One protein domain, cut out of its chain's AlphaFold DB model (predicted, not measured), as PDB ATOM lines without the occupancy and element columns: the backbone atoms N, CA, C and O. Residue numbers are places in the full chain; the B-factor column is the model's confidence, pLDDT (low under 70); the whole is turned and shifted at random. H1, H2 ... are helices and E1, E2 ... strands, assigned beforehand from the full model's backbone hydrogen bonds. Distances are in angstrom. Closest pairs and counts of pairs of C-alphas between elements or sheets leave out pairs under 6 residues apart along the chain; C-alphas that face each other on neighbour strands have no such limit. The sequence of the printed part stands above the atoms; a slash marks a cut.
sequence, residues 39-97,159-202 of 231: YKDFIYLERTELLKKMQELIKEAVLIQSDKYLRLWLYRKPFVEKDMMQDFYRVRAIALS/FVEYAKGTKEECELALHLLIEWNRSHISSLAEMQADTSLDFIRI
ATOM      1  N   TYR A  39     201.485 205.794 215.917       80.31
ATOM      2  CA  TYR A  39     201.396 205.616 214.468       80.31
ATOM      3  C   TYR A  39     200.649 204.321 214.102       80.31
ATOM      4  O   TYR A  39     200.805 203.814 212.991       80.31
ATOM      5  N   LYS A  40     199.861 203.734 215.013       76.69
ATOM      6  CA  LYS A  40     199.089 202.505 214.738       76.69
ATOM      7  C   LYS A  40     198.066 202.666 213.615       76.69
ATOM      8  O   LYS A  40     197.755 201.682 212.957       76.69
ATOM      9  N   ASP A  41     197.606 203.890 213.363       79.56
ATOM     10  CA  ASP A  41     196.671 204.199 212.274       79.56
ATOM     11  C   ASP A  41     197.304 204.059 210.874       79.56
ATOM     12  O   ASP A  41     196.607 204.085 209.861       79.56
ATOM     13  N   PHE A  42     198.632 203.904 210.796       77.38
ATOM     14  CA  PHE A  42     199.353 203.692 209.547       77.38
ATOM     15  C   PHE A  42     199.450 202.187 209.263       77.38
ATOM     16  O   PHE A  42     200.106 201.440 209.985       77.38
ATOM     17  N   ILE A  43     198.771 201.762 208.198       77.88
ATOM     18  CA  ILE A  43     198.820 200.419 207.616       77.88
ATOM     19  C   ILE A  43     200.224 200.109 207.068       77.88
ATOM     20  O   ILE A  43     200.823 200.929 206.379       77.88
ATOM     21  N   TYR A  44     200.713 198.897 207.339       85.44
ATOM     22  CA  TYR A  44     201.947 198.377 206.751       85.44
ATOM     23  C   TYR A  44     201.801 198.197 205.234       85.44
ATOM     24  O   TYR A  44     200.822 197.617 204.758       85.44
ATOM     25  N   LEU A  45     202.809 198.639 204.484       87.94
ATOM     26  CA  LEU A  45     202.924 198.403 203.047       87.94
ATOM     27  C   LEU A  45     204.168 197.571 202.772       87.94
ATOM     28  O   LEU A  45     205.231 197.825 203.335       87.94
ATOM     29  N   GLU A  46     204.051 196.610 201.861       90.38
ATOM     30  CA  GLU A  46     205.207 195.850 201.395       90.38
ATOM     31  C   GLU A  46     206.238 196.775 200.740       90.38
ATOM     32  O   GLU A  46     205.883 197.679 199.976       90.38
ATOM     33  N   ARG A  47     207.530 196.519 200.988       87.38
ATOM     34  CA  ARG A  47     208.636 197.395 200.554       87.38
ATOM     35  C   ARG A  47     208.551 197.742 199.068       87.38
ATOM     36  O   ARG A  47     208.670 198.903 198.692       87.38
ATOM     37  N   THR A  48     208.332 196.742 198.218       89.06
ATOM     38  CA  THR A  48     208.263 196.922 196.760       89.06
ATOM     39  C   THR A  48     207.094 197.817 196.347       89.06
ATOM     40  O   THR A  48     207.244 198.653 195.455       89.06
ATOM     41  N   GLU A  49     205.938 197.669 196.997       91.94
ATOM     42  CA  GLU A  49     204.760 198.499 196.733       91.94
ATOM     43  C   GLU A  49     204.992 199.940 197.195       91.94
ATOM     44  O   GLU A  49     204.716 200.883 196.451       91.94
ATOM     45  N   LEU A  50     205.561 200.107 198.389       91.50
ATOM     46  CA  LEU A  50     205.911 201.406 198.948       91.50
ATOM     47  C   LEU A  50     206.883 202.163 198.039       91.50
ATOM     48  O   LEU A  50     206.615 203.306 197.675       91.50
ATOM     49  N   LEU A  51     207.976 201.520 197.613       88.88
ATOM     50  CA  LEU A  51     208.971 202.149 196.740       88.88
ATOM     51  C   LEU A  51     208.371 202.533 195.385       88.88
ATOM     52  O   LEU A  51     208.655 203.620 194.884       88.88
ATOM     53  N   LYS A  52     207.509 201.683 194.815       91.81
ATOM     54  CA  LYS A  52     206.793 201.991 193.571       91.81
ATOM     55  C   LYS A  52     205.926 203.244 193.724       91.81
ATOM     56  O   LYS A  52     206.057 204.162 192.918       91.81
ATOM     57  N   LYS A  53     205.104 203.316 194.775       93.00
ATOM     58  CA  LYS A  53     204.238 204.475 195.046       93.00
ATOM     59  C   LYS A  53     205.044 205.752 195.291       93.00
ATOM     60  O   LYS A  53     204.709 206.806 194.763       93.00
ATOM     61  N   MET A  54     206.148 205.669 196.034       91.06
ATOM     62  CA  MET A  54     207.038 206.818 196.237       91.06
ATOM     63  C   MET A  54     207.658 207.309 194.922       91.06
ATOM     64  O   MET A  54     207.733 208.515 194.695       91.06
ATOM     65  N   GLN A  55     208.078 206.400 194.037       89.44
ATOM     66  CA  GLN A  55     208.589 206.760 192.709       89.44
ATOM     67  C   GLN A  55     207.524 207.422 191.830       89.44
ATOM     68  O   GLN A  55     207.855 208.334 191.075       89.44
ATOM     69  N   GLU A  56     206.275 206.957 191.892       92.69
ATOM     70  CA  GLU A  56     205.140 207.556 191.177       92.69
ATOM     71  C   GLU A  56     204.916 209.001 191.642       92.69
ATOM     72  O   GLU A  56     204.999 209.912 190.819       92.69
ATOM     73  N   LEU A  57     204.815 209.233 192.955       93.06
ATOM     74  CA  LEU A  57     204.652 210.582 193.510       93.06
ATOM     75  C   LEU A  57     205.827 211.519 193.192       93.06
ATOM     76  O   LEU A  57     205.632 212.723 193.039       93.06
ATOM     77  N   ILE A  58     207.052 210.997 193.085       90.06
ATOM     78  CA  ILE A  58     208.214 211.794 192.658       90.06
ATOM     79  C   ILE A  58     208.107 212.175 191.180       90.06
ATOM     80  O   ILE A  58     208.391 213.315 190.820       90.06
ATOM     81  N   LYS A  59     207.685 211.247 190.312       90.88
ATOM     82  CA  LYS A  59     207.479 211.528 188.880       90.88
ATOM     83  C   LYS A  59     206.376 212.557 188.654       90.88
ATOM     84  O   LYS A  59     206.479 213.351 187.725       90.88
ATOM     85  N   GLU A  60     205.359 212.555 189.508       93.75
ATOM     86  CA  GLU A  60     204.260 213.525 189.518       93.75
ATOM     87  C   GLU A  60     204.644 214.867 190.162       93.75
ATOM     88  O   GLU A  60     203.835 215.790 190.187       93.75
ATOM     89  N   ALA A  61     205.881 215.002 190.659       90.88
ATOM     90  CA  ALA A  61     206.373 216.165 191.396       90.88
ATOM     91  C   ALA A  61     205.577 216.490 192.679       90.88
ATOM     92  O   ALA A  61     205.660 217.607 193.189       90.88
ATOM     93  N   VAL A  62     204.856 215.504 193.224       93.38
ATOM     94  CA  VAL A  62     204.170 215.593 194.519       93.38
ATOM     95  C   VAL A  62     205.171 215.412 195.649       93.38
ATOM     96  O   VAL A  62     205.280 216.261 196.530       93.38
ATOM     97  N   LEU A  63     205.905 214.296 195.644       89.81
ATOM     98  CA  LEU A  63     206.928 214.007 196.646       89.81
ATOM     99  C   LEU A  63     208.245 214.649 196.204       89.81
ATOM    100  O   LEU A  63     208.734 214.411 195.100       89.81
ATOM    101  N   ILE A  64     208.830 215.467 197.074       84.00
ATOM    102  CA  ILE A  64     210.031 216.233 196.758       84.00
ATOM    103  C   ILE A  64     211.231 215.294 196.771       84.00
ATOM    104  O   ILE A  64     211.619 214.748 197.806       84.00
ATOM    105  N   GLN A  65     211.848 215.132 195.605       73.19
ATOM    106  CA  GLN A  65     213.120 214.442 195.496       73.19
ATOM    107  C   GLN A  65     214.226 215.329 196.076       73.19
ATOM    108  O   GLN A  65     214.456 216.440 195.603       73.19
ATOM    109  N   SER A  66     214.927 214.831 197.093       64.25
ATOM    110  CA  SER A  66     216.072 215.518 197.696       64.25
ATOM    111  C   SER A  66     217.352 214.714 197.498       64.25
ATOM    112  O   SER A  66     217.311 213.505 197.288       64.25
ATOM    113  N   ASP A  67     218.500 215.378 197.603       51.62
ATOM    114  CA  ASP A  67     219.831 214.757 197.588       51.62
ATOM    115  C   ASP A  67     220.135 213.919 198.833       51.62
ATOM    116  O   ASP A  67     221.174 213.257 198.918       51.62
ATOM    117  N   LYS A  68     219.207 213.924 199.789       55.53
ATOM    118  CA  LYS A  68     219.274 213.196 201.045       55.53
ATOM    119  C   LYS A  68     218.272 212.061 201.048       55.53
ATOM    120  O   LYS A  68     217.192 212.132 200.460       55.53
ATOM    121  N   TYR A  69     218.613 211.036 201.817       61.28
ATOM    122  CA  TYR A  69     217.645 210.028 202.217       61.28
ATOM    123  C   TYR A  69     216.440 210.707 202.870       61.28
ATOM    124  O   TYR A  69     216.603 211.633 203.667       61.28
ATOM    125  N   LEU A  70     215.240 210.204 202.580       70.50
ATOM    126  CA  LEU A  70     213.984 210.631 203.203       70.50
ATOM    127  C   LEU A  70     213.894 210.127 204.656       70.50
ATOM    128  O   LEU A  70     212.976 209.397 205.019       70.50
ATOM    129  N   ARG A  71     214.898 210.458 205.475       77.56
ATOM    130  CA  ARG A  71     214.961 210.121 206.896       77.56
ATOM    131  C   ARG A  71     214.288 211.215 207.707       77.56
ATOM    132  O   ARG A  71     214.698 212.373 207.653       77.56
ATOM    133  N   LEU A  72     213.282 210.828 208.470       81.50
ATOM    134  CA  LEU A  72     212.456 211.690 209.292       81.50
ATOM    135  C   LEU A  72     212.707 211.408 210.767       81.50
ATOM    136  O   LEU A  72     212.825 210.260 211.197       81.50
ATOM    137  N   TRP A  73     212.734 212.469 211.562       83.50
ATOM    138  CA  TRP A  73     212.726 212.368 213.009       83.50
ATOM    139  C   TRP A  73     211.291 212.179 213.512       83.50
ATOM    140  O   TRP A  73     210.577 213.140 213.792       83.50
ATOM    141  N   LEU A  74     210.859 210.919 213.624       84.69
ATOM    142  CA  LEU A  74     209.468 210.563 213.936       84.69
ATOM    143  C   LEU A  74     209.008 210.886 215.371       84.69
ATOM    144  O   LEU A  74     207.829 210.707 215.670       84.69
ATOM    145  N   TYR A  75     209.881 211.385 216.250       83.75
ATOM    146  CA  TYR A  75     209.473 211.886 217.573       83.75
ATOM    147  C   TYR A  75     208.605 213.130 217.482       83.75
ATOM    148  O   TYR A  75     207.707 213.325 218.299       83.75
ATOM    149  N   ARG A  76     208.855 213.970 216.477       84.44
ATOM    150  CA  ARG A  76     207.948 215.058 216.135       84.44
ATOM    151  C   ARG A  76     207.089 214.602 214.970       84.44
ATOM    152  O   ARG A  76     207.586 214.409 213.863       84.44
ATOM    153  N   LYS A  77     205.800 214.407 215.257       89.25
ATOM    154  CA  LYS A  77     204.838 213.834 214.315       89.25
ATOM    155  C   LYS A  77     204.773 214.673 213.032       89.25
ATOM    156  O   LYS A  77     204.436 215.856 213.117       89.25
ATOM    157  N   PRO A  78     205.087 214.090 211.863       91.75
ATOM    158  CA  PRO A  78     204.864 214.749 210.584       91.75
ATOM    159  C   PRO A  78     203.366 214.980 210.343       91.75
ATOM    160  O   PRO A  78     202.533 214.206 210.821       91.75
ATOM    161  N   PHE A  79     203.014 216.031 209.605       94.50
ATOM    162  CA  PHE A  79     201.619 216.418 209.381       94.50
ATOM    163  C   PHE A  79     201.388 217.011 207.989       94.50
ATOM    164  O   PHE A  79     202.326 217.428 207.309       94.50
ATOM    165  N   VAL A  80     200.119 217.046 207.577       96.19
ATOM    166  CA  VAL A  80     199.663 217.749 206.374       96.19
ATOM    167  C   VAL A  80     199.094 219.107 206.777       96.19
ATOM    168  O   VAL A  80     198.274 219.186 207.691       96.19
ATOM    169  N   GLU A  81     199.495 220.171 206.088       96.31
ATOM    170  CA  GLU A  81     198.937 221.518 206.256       96.31
ATOM    171  C   GLU A  81     198.413 222.069 204.928       96.31
ATOM    172  O   GLU A  81     198.969 221.770 203.871       96.31
ATOM    173  N   LYS A  82     197.341 222.871 204.973       95.81
ATOM    174  CA  LYS A  82     196.875 223.631 203.806       95.81
ATOM    175  C   LYS A  82     197.716 224.899 203.669       95.81
ATOM    176  O   LYS A  82     197.941 225.590 204.663       95.81
ATOM    177  N   ASP A  83     198.143 225.225 202.454       93.12
ATOM    178  CA  ASP A  83     198.785 226.507 202.185       93.12
ATOM    179  C   ASP A  83     197.777 227.660 202.337       93.12
ATOM    180  O   ASP A  83     196.637 227.592 201.879       93.12
ATOM    181  N   MET A  84     198.194 228.725 203.018       87.25
ATOM    182  CA  MET A  84     197.320 229.860 203.336       87.25
ATOM    183  C   MET A  84     197.011 230.747 202.124       87.25
ATOM    184  O   MET A  84     196.017 231.470 202.133       87.25
ATOM    185  N   MET A  85     197.869 230.729 201.105       87.44
ATOM    186  CA  MET A  85     197.836 231.647 199.962       87.44
ATOM    187  C   MET A  85     197.544 230.928 198.642       87.44
ATOM    188  O   MET A  85     197.276 231.580 197.634       87.44
ATOM    189  N   GLN A  86     197.633 229.600 198.621       87.06
ATOM    190  CA  GLN A  86     197.534 228.779 197.421       87.06
ATOM    191  C   GLN A  86     196.632 227.567 197.693       87.06
ATOM    192  O   GLN A  86     196.567 227.069 198.813       87.06
ATOM    193  N   ASP A  87     195.923 227.071 196.676       90.69
ATOM    194  CA  ASP A  87     195.017 225.926 196.849       90.69
ATOM    195  C   ASP A  87     195.759 224.592 196.697       90.69
ATOM    196  O   ASP A  87     195.558 223.834 195.753       90.69
ATOM    197  N   PHE A  88     196.682 224.335 197.620       93.62
ATOM    198  CA  PHE A  88     197.336 223.039 197.771       93.62
ATOM    199  C   PHE A  88     197.673 222.767 199.236       93.62
ATOM    200  O   PHE A  88     197.534 223.618 200.119       93.62
ATOM    201  N   TYR A  89     198.145 221.555 199.472       97.38
ATOM    202  CA  TYR A  89     198.580 221.037 200.752       97.38
ATOM    203  C   TYR A  89     200.074 220.728 200.724       97.38
ATOM    204  O   TYR A  89     200.675 220.567 199.658       97.38
ATOM    205  N   ARG A  90     200.676 220.673 201.911       95.62
ATOM    206  CA  ARG A  90     202.089 220.368 202.125       95.62
ATOM    207  C   ARG A  90     202.240 219.300 203.187       95.62
ATOM    208  O   ARG A  90     201.570 219.356 204.215       95.62
ATOM    209  N   VAL A  91     203.184 218.389 202.986       94.75
ATOM    210  CA  VAL A  91     203.672 217.507 204.052       94.75
ATOM    211  C   VAL A  91     204.831 218.191 204.760       94.75
ATOM    212  O   VAL A  91     205.861 218.485 204.146       94.75
ATOM    213  N   ARG A  92     204.670 218.418 206.064       91.19
ATOM    214  CA  ARG A  92     205.672 219.014 206.947       91.19
ATOM    215  C   ARG A  92     206.228 217.948 207.869       91.19
ATOM    216  O   ARG A  92     205.498 217.304 208.620       91.19
ATOM    217  N   ALA A  93     207.539 217.777 207.822       88.44
ATOM    218  CA  ALA A  93     208.249 216.834 208.673       88.44
ATOM    219  C   ALA A  93     209.611 217.399 209.063       88.44
ATOM    220  O   ALA A  93     210.088 218.367 208.472       88.44
ATOM    221  N   ILE A  94     210.244 216.789 210.057       83.19
ATOM    222  CA  ILE A  94     211.597 217.153 210.468       83.19
ATOM    223  C   ILE A  94     212.554 216.092 209.957       83.19
ATOM    224  O   ILE A  94     212.325 214.900 210.160       83.19
ATOM    225  N   ALA A  95     213.625 216.534 209.307       82.12
ATOM    226  CA  ALA A  95     214.692 215.649 208.874       82.12
ATOM    227  C   ALA A  95     215.395 215.025 210.085       82.12
ATOM    228  O   ALA A  95     215.641 215.697 211.088       82.12
ATOM    229  N   LEU A  96     215.774 213.754 209.980       76.25
ATOM    230  CA  LEU A  96     216.636 213.139 210.981       76.25
ATOM    231  C   LEU A  96     218.031 213.773 210.896       76.25
ATOM    232  O   LEU A  96     218.777 213.515 209.949       76.25
ATOM    233  N   SER A  97     218.358 214.616 211.874       76.81
ATOM    234  CA  SER A  97     219.634 215.322 211.956       76.81
ATOM    235  C   SER A  97     220.326 215.182 213.299       76.81
ATOM    236  O   SER A  97     219.708 214.779 214.275       76.81
ATOM    237  N   PHE A 159     210.698 222.206 210.801       82.31
ATOM    238  CA  PHE A 159     209.851 221.532 209.821       82.31
ATOM    239  C   PHE A 159     210.234 221.982 208.412       82.31
ATOM    240  O   PHE A 159     210.308 223.180 208.122       82.31
ATOM    241  N   VAL A 160     210.422 221.017 207.523       84.31
ATOM    242  CA  VAL A 160     210.680 221.228 206.100       84.31
ATOM    243  C   VAL A 160     209.585 220.564 205.271       84.31
ATOM    244  O   VAL A 160     208.841 219.706 205.753       84.31
ATOM    245  N   GLU A 161     209.442 221.027 204.034       87.62
ATOM    246  CA  GLU A 161     208.473 220.488 203.084       87.62
ATOM    247  C   GLU A 161     209.045 219.218 202.449       87.62
ATOM    248  O   GLU A 161     210.174 219.226 201.962       87.62
ATOM    249  N   TYR A 162     208.269 218.133 202.469       87.94
ATOM    250  CA  TYR A 162     208.627 216.861 201.828       87.94
ATOM    251  C   TYR A 162     207.700 216.486 200.677       87.94
ATOM    252  O   TYR A 162     208.089 215.698 199.820       87.94
ATOM    253  N   ALA A 163     206.488 217.033 200.646       92.31
ATOM    254  CA  ALA A 163     205.560 216.847 199.544       92.31
ATOM    255  C   ALA A 163     204.643 218.059 199.411       92.31
ATOM    256  O   ALA A 163     204.407 218.767 200.397       92.31
ATOM    257  N   LYS A 164     204.112 218.262 198.210       95.12
ATOM    258  CA  LYS A 164     203.175 219.329 197.882       95.12
ATOM    259  C   LYS A 164     202.209 218.862 196.796       95.12
ATOM    260  O   LYS A 164     202.645 218.349 195.776       95.12
ATOM    261  N   GLY A 165     200.914 219.086 196.987       96.25
ATOM    262  CA  GLY A 165     199.890 218.654 196.032       96.25
ATOM    263  C   GLY A 165     198.478 218.832 196.574       96.25
ATOM    264  O   GLY A 165     198.227 219.674 197.435       96.25
ATOM    265  N   THR A 166     197.543 218.031 196.091       97.19
ATOM    266  CA  THR A 166     196.209 217.896 196.684       97.19
ATOM    267  C   THR A 166     196.288 217.326 198.103       97.19
ATOM    268  O   THR A 166     197.334 216.847 198.561       97.19
ATOM    269  N   LYS A 167     195.171 217.397 198.831       96.12
ATOM    270  CA  LYS A 167     195.089 216.862 200.191       96.12
ATOM    271  C   LYS A 167     195.367 215.360 200.195       96.12
ATOM    272  O   LYS A 167     196.182 214.894 200.982       96.12
ATOM    273  N   GLU A 168     194.731 214.640 199.282       96.88
ATOM    274  CA  GLU A 168     194.798 213.188 199.142       96.88
ATOM    275  C   GLU A 168     196.218 212.732 198.781       96.88
ATOM    276  O   GLU A 168     196.748 211.796 199.379       96.88
ATOM    277  N   GLU A 169     196.871 213.440 197.856       96.94
ATOM    278  CA  GLU A 169     198.272 213.206 197.488       96.94
ATOM    279  C   GLU A 169     199.220 213.426 198.674       96.94
ATOM    280  O   GLU A 169     200.124 212.622 198.906       96.94
ATOM    281  N   CYS A 170     199.006 214.484 199.463       96.50
ATOM    282  CA  CYS A 170     199.828 214.771 200.640       96.50
ATOM    283  C   CYS A 170     199.589 213.777 201.782       96.50
ATOM    284  O   CYS A 170     200.539 213.387 202.459       96.50
ATOM    285  N   GLU A 171     198.350 213.343 202.005       95.81
ATOM    286  CA  GLU A 171     198.024 212.308 202.992       95.81
ATOM    287  C   GLU A 171     198.654 210.964 202.608       95.81
ATOM    288  O   GLU A 171     199.263 210.302 203.454       95.81
ATOM    289  N   LEU A 172     198.607 210.602 201.322       95.62
ATOM    290  CA  LEU A 172     199.306 209.430 200.802       95.62
ATOM    291  C   LEU A 172     200.827 209.565 200.961       95.62
ATOM    292  O   LEU A 172     201.473 208.646 201.462       95.62
ATOM    293  N   ALA A 173     201.407 210.706 200.584       94.62
ATOM    294  CA  ALA A 173     202.839 210.957 200.725       94.62
ATOM    295  C   ALA A 173     203.293 210.862 202.190       94.62
ATOM    296  O   ALA A 173     204.293 210.208 202.486       94.62
ATOM    297  N   LEU A 174     202.536 211.459 203.117       94.81
ATOM    298  CA  LEU A 174     202.777 211.372 204.556       94.81
ATOM    299  C   LEU A 174     202.775 209.915 205.034       94.81
ATOM    300  O   LEU A 174     203.671 209.504 205.773       94.81
ATOM    301  N   HIS A 175     201.792 209.131 204.591       93.94
ATOM    302  CA  HIS A 175     201.677 207.721 204.937       93.94
ATOM    303  C   HIS A 175     202.885 206.904 204.462       93.94
ATOM    304  O   HIS A 175     203.507 206.206 205.262       93.94
ATOM    305  N   LEU A 176     203.278 207.064 203.196       92.38
ATOM    306  CA  LEU A 176     204.443 206.386 202.622       92.38
ATOM    307  C   LEU A 176     205.748 206.785 203.320       92.38
ATOM    308  O   LEU A 176     206.595 205.933 203.577       92.38
ATOM    309  N   LEU A 177     205.911 208.067 203.656       90.75
ATOM    310  CA  LEU A 177     207.087 208.569 204.364       90.75
ATOM    311  C   LEU A 177     207.196 208.000 205.781       90.75
ATOM    312  O   LEU A 177     208.288 207.613 206.197       90.75
ATOM    313  N   ILE A 178     206.093 207.940 206.529       90.75
ATOM    314  CA  ILE A 178     206.082 207.345 207.872       90.75
ATOM    315  C   ILE A 178     206.399 205.853 207.789       90.75
ATOM    316  O   ILE A 178     207.249 205.378 208.541       90.75
ATOM    317  N   GLU A 179     205.782 205.131 206.855       89.88
ATOM    318  CA  GLU A 179     206.004 203.693 206.697       89.88
ATOM    319  C   GLU A 179     207.443 203.376 206.273       89.88
ATOM    320  O   GLU A 179     208.085 202.494 206.849       89.88
ATOM    321  N   TRP A 180     208.009 204.165 205.352       86.81
ATOM    322  CA  TRP A 180     209.426 204.089 204.998       86.81
ATOM    323  C   TRP A 180     210.300 204.201 206.249       86.81
ATOM    324  O   TRP A 180     211.151 203.346 206.493       86.81
ATOM    325  N   ASN A 181     210.044 205.217 207.076       86.06
ATOM    326  CA  ASN A 181     210.864 205.532 208.241       86.06
ATOM    327  C   ASN A 181     210.709 204.571 209.422       86.06
ATOM    328  O   ASN A 181     211.631 204.459 210.227       86.06
ATOM    329  N   ARG A 182     209.566 203.891 209.543       85.50
ATOM    330  CA  ARG A 182     209.303 202.933 210.626       85.50
ATOM    331  C   ARG A 182     209.758 201.520 210.294       85.50
ATOM    332  O   ARG A 182     210.252 200.838 211.188       85.50
ATOM    333  N   SER A 183     209.577 201.098 209.045       82.31
ATOM    334  CA  SER A 183     209.602 199.675 208.692       82.31
ATOM    335  C   SER A 183     210.669 199.312 207.660       82.31
ATOM    336  O   SER A 183     211.138 198.178 207.653       82.31
ATOM    337  N   HIS A 184     211.071 200.251 206.792       79.69
ATOM    338  CA  HIS A 184     211.825 199.918 205.570       79.69
ATOM    339  C   HIS A 184     213.174 200.622 205.419       79.69
ATOM    340  O   HIS A 184     213.904 200.311 204.474       79.69
ATOM    341  N   ILE A 185     213.550 201.533 206.330       72.88
ATOM    342  CA  ILE A 185     214.896 202.120 206.321       72.88
ATOM    343  C   ILE A 185     215.928 201.019 206.566       72.88
ATOM    344  O   ILE A 185     216.112 200.530 207.679       72.88
ATOM    345  N   SER A 186     216.648 200.686 205.502       68.38
ATOM    346  CA  SER A 186     217.824 199.827 205.554       68.38
ATOM    347  C   SER A 186     219.058 200.584 206.062       68.38
ATOM    348  O   SER A 186     219.099 201.823 206.134       68.38
ATOM    349  N   SER A 187     220.099 199.826 206.409       67.06
ATOM    350  CA  SER A 187     221.420 200.381 206.703       67.06
ATOM    351  C   SER A 187     221.963 201.158 205.504       67.06
ATOM    352  O   SER A 187     221.512 200.998 204.368       67.06
ATOM    353  N   LEU A 188     222.969 202.002 205.738       64.06
ATOM    354  CA  LEU A 188     223.587 202.717 204.632       64.06
ATOM    355  C   LEU A 188     224.115 201.763 203.550       64.06
ATOM    356  O   LEU A 188     223.875 201.985 202.366       64.06
ATOM    357  N   ALA A 189     224.863 200.740 203.957       64.38
ATOM    358  CA  ALA A 189     225.515 199.827 203.027       64.38
ATOM    359  C   ALA A 189     224.485 199.143 202.113       64.38
ATOM    360  O   ALA A 189     224.655 199.107 200.895       64.38
ATOM    361  N   GLU A 190     223.366 198.697 202.686       65.69
ATOM    362  CA  GLU A 190     222.242 198.128 201.937       65.69
ATOM    363  C   GLU A 190     221.606 199.155 200.996       65.69
ATOM    364  O   GLU A 190     221.338 198.845 199.837       65.69
ATOM    365  N   MET A 191     221.419 200.400 201.453       68.00
ATOM    366  CA  MET A 191     220.872 201.461 200.606       68.00
ATOM    367  C   MET A 191     221.802 201.849 199.448       68.00
ATOM    368  O   MET A 191     221.332 202.293 198.404       68.00
ATOM    369  N   GLN A 192     223.120 201.720 199.617       68.50
ATOM    370  CA  GLN A 192     224.098 201.981 198.557       68.50
ATOM    371  C   GLN A 192     224.153 200.856 197.520       68.50
ATOM    372  O   GLN A 192     224.414 201.136 196.351       68.50
ATOM    373  N   ALA A 193     223.916 199.614 197.941       73.38
ATOM    374  CA  ALA A 193     223.936 198.441 197.073       73.38
ATOM    375  C   ALA A 193     222.643 198.267 196.252       73.38
ATOM    376  O   ALA A 193     222.684 197.701 195.161       73.38
ATOM    377  N   ASP A 194     221.504 198.750 196.754       74.56
ATOM    378  CA  ASP A 194     220.193 198.575 196.126       74.56
ATOM    379  C   ASP A 194     219.872 199.696 195.119       74.56
ATOM    380  O   ASP A 194     219.463 200.802 195.478       74.56
ATOM    381  N   THR A 195     220.006 199.393 193.825       77.38
ATOM    382  CA  THR A 195     219.695 200.333 192.735       77.38
ATOM    383  C   THR A 195     218.219 200.720 192.667       77.38
ATOM    384  O   THR A 195     217.885 201.740 192.064       77.38
ATOM    385  N   SER A 196     217.306 199.950 193.278       75.38
ATOM    386  CA  SER A 196     215.888 200.330 193.330       75.38
ATOM    387  C   SER A 196     215.659 201.611 194.135       75.38
ATOM    388  O   SER A 196     214.646 202.272 193.932       75.38
ATOM    389  N   LEU A 197     216.622 202.002 194.978       73.69
ATOM    390  CA  LEU A 197     216.604 203.210 195.802       73.69
ATOM    391  C   LEU A 197     217.299 204.408 195.139       73.69
ATOM    392  O   LEU A 197     217.402 205.471 195.752       73.69
ATOM    393  N   ASP A 198     217.751 204.286 193.886       72.38
ATOM    394  CA  ASP A 198     218.454 205.363 193.176       72.38
ATOM    395  C   ASP A 198     217.612 206.646 193.058       72.38
ATOM    396  O   ASP A 198     218.151 207.745 192.997       72.38
ATOM    397  N   PHE A 199     216.282 206.545 193.085       67.25
ATOM    398  CA  PHE A 199     215.400 207.716 193.086       67.25
ATOM    399  C   PHE A 199     215.432 208.500 194.410       67.25
ATOM    400  O   PHE A 199     215.149 209.693 194.422       67.25
ATOM    401  N   ILE A 200     215.806 207.852 195.514       67.12
ATOM    402  CA  ILE A 200     216.021 208.478 196.830       67.12
ATOM    403  C   ILE A 200     217.470 208.996 196.943       67.12
ATOM    404  O   ILE A 200     217.775 209.858 197.762       67.12
ATOM    405  N   ARG A 201     218.380 208.484 196.106       56.47
ATOM    406  CA  ARG A 201     219.818 208.766 196.098       56.47
ATOM    407  C   ARG A 201     220.163 209.675 194.919       56.47
ATOM    408  O   ARG A 201     220.429 209.196 193.820       56.47
ATOM    409  N   ILE A 202     220.254 210.990 195.107       48.62
ATOM    410  CA  ILE A 202     220.795 211.823 194.019       48.62
ATOM    411  C   ILE A 202     222.258 211.426 193.745       48.62
ATOM    412  O   ILE A 202     223.082 211.291 194.655       48.62
TER     413      ILE A 202
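What this domain is: This is residues 39 to 97 and 159 to 202 of the 231 residues of an uncharacterized protein of Sulfurovum sp. FS06-10 (UniProt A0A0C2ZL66). One long helix, H2, packs along one face of a small antiparallel sheet, E1 E2 E3, and a second helix, H1, packs on H2. The hairpin turn between E1 and E2 lies at one end of the longest axis, and short H3 at the other. The 103 printed residues hold H1, E1, E2, E3, H2 and H3, in that order, a mixed class of helices and strands. The whole is compact, with a radius of gyration of the C-alphas of 13.1 A, and spans 42 by 28 by 26 A, only just elongated.

Where its parts are: Find C-alpha 47 at (208.636, 197.395, 200.554); from there H1 runs 18.4 A to residue 59. E1 is residues 79 to 82, E2 residues 89 to 94 and E3 residues 159 to 165, 17.3 A long. H2, residues 167 to 184, covers 24.4 A. H3, residues 188 to 193, ends at C-alpha 193, (223.936, 198.441, 197.073).

How they stand to each other: Look first at the hairpin E1 and E2, antiparallel, where N 81 and O 90 are 2.9 A apart. Antiparallel E3 follows, with N 91 and O 163 at 2.9 A. H2 is on this sheet at a height of 9.1 A, making two layers, a helix over one face, and runs along E2 at 12 degrees on the local plane. H1 and H2 touch, closest at the C-alphas of Leu 50 and Leu 176, 6.4 A, at a steep tilt of 40 degrees, opposite ways. H3 and H2 are apart. In H1, H2 and H3 every O i to N i+4 pair is within hydrogen-bond range.

The domain as a whole: The C-alphas farthest apart, Met 85 and Ala 193, are 42.3 A apart. Residues 98 to 158 are cut out, leaving 11.8 A between C-alphas 97 and 159. The link H1 to E1 is long. Look for pLDDT under 70 at residues 66 to 69, 186 to 192 and 199 to 202.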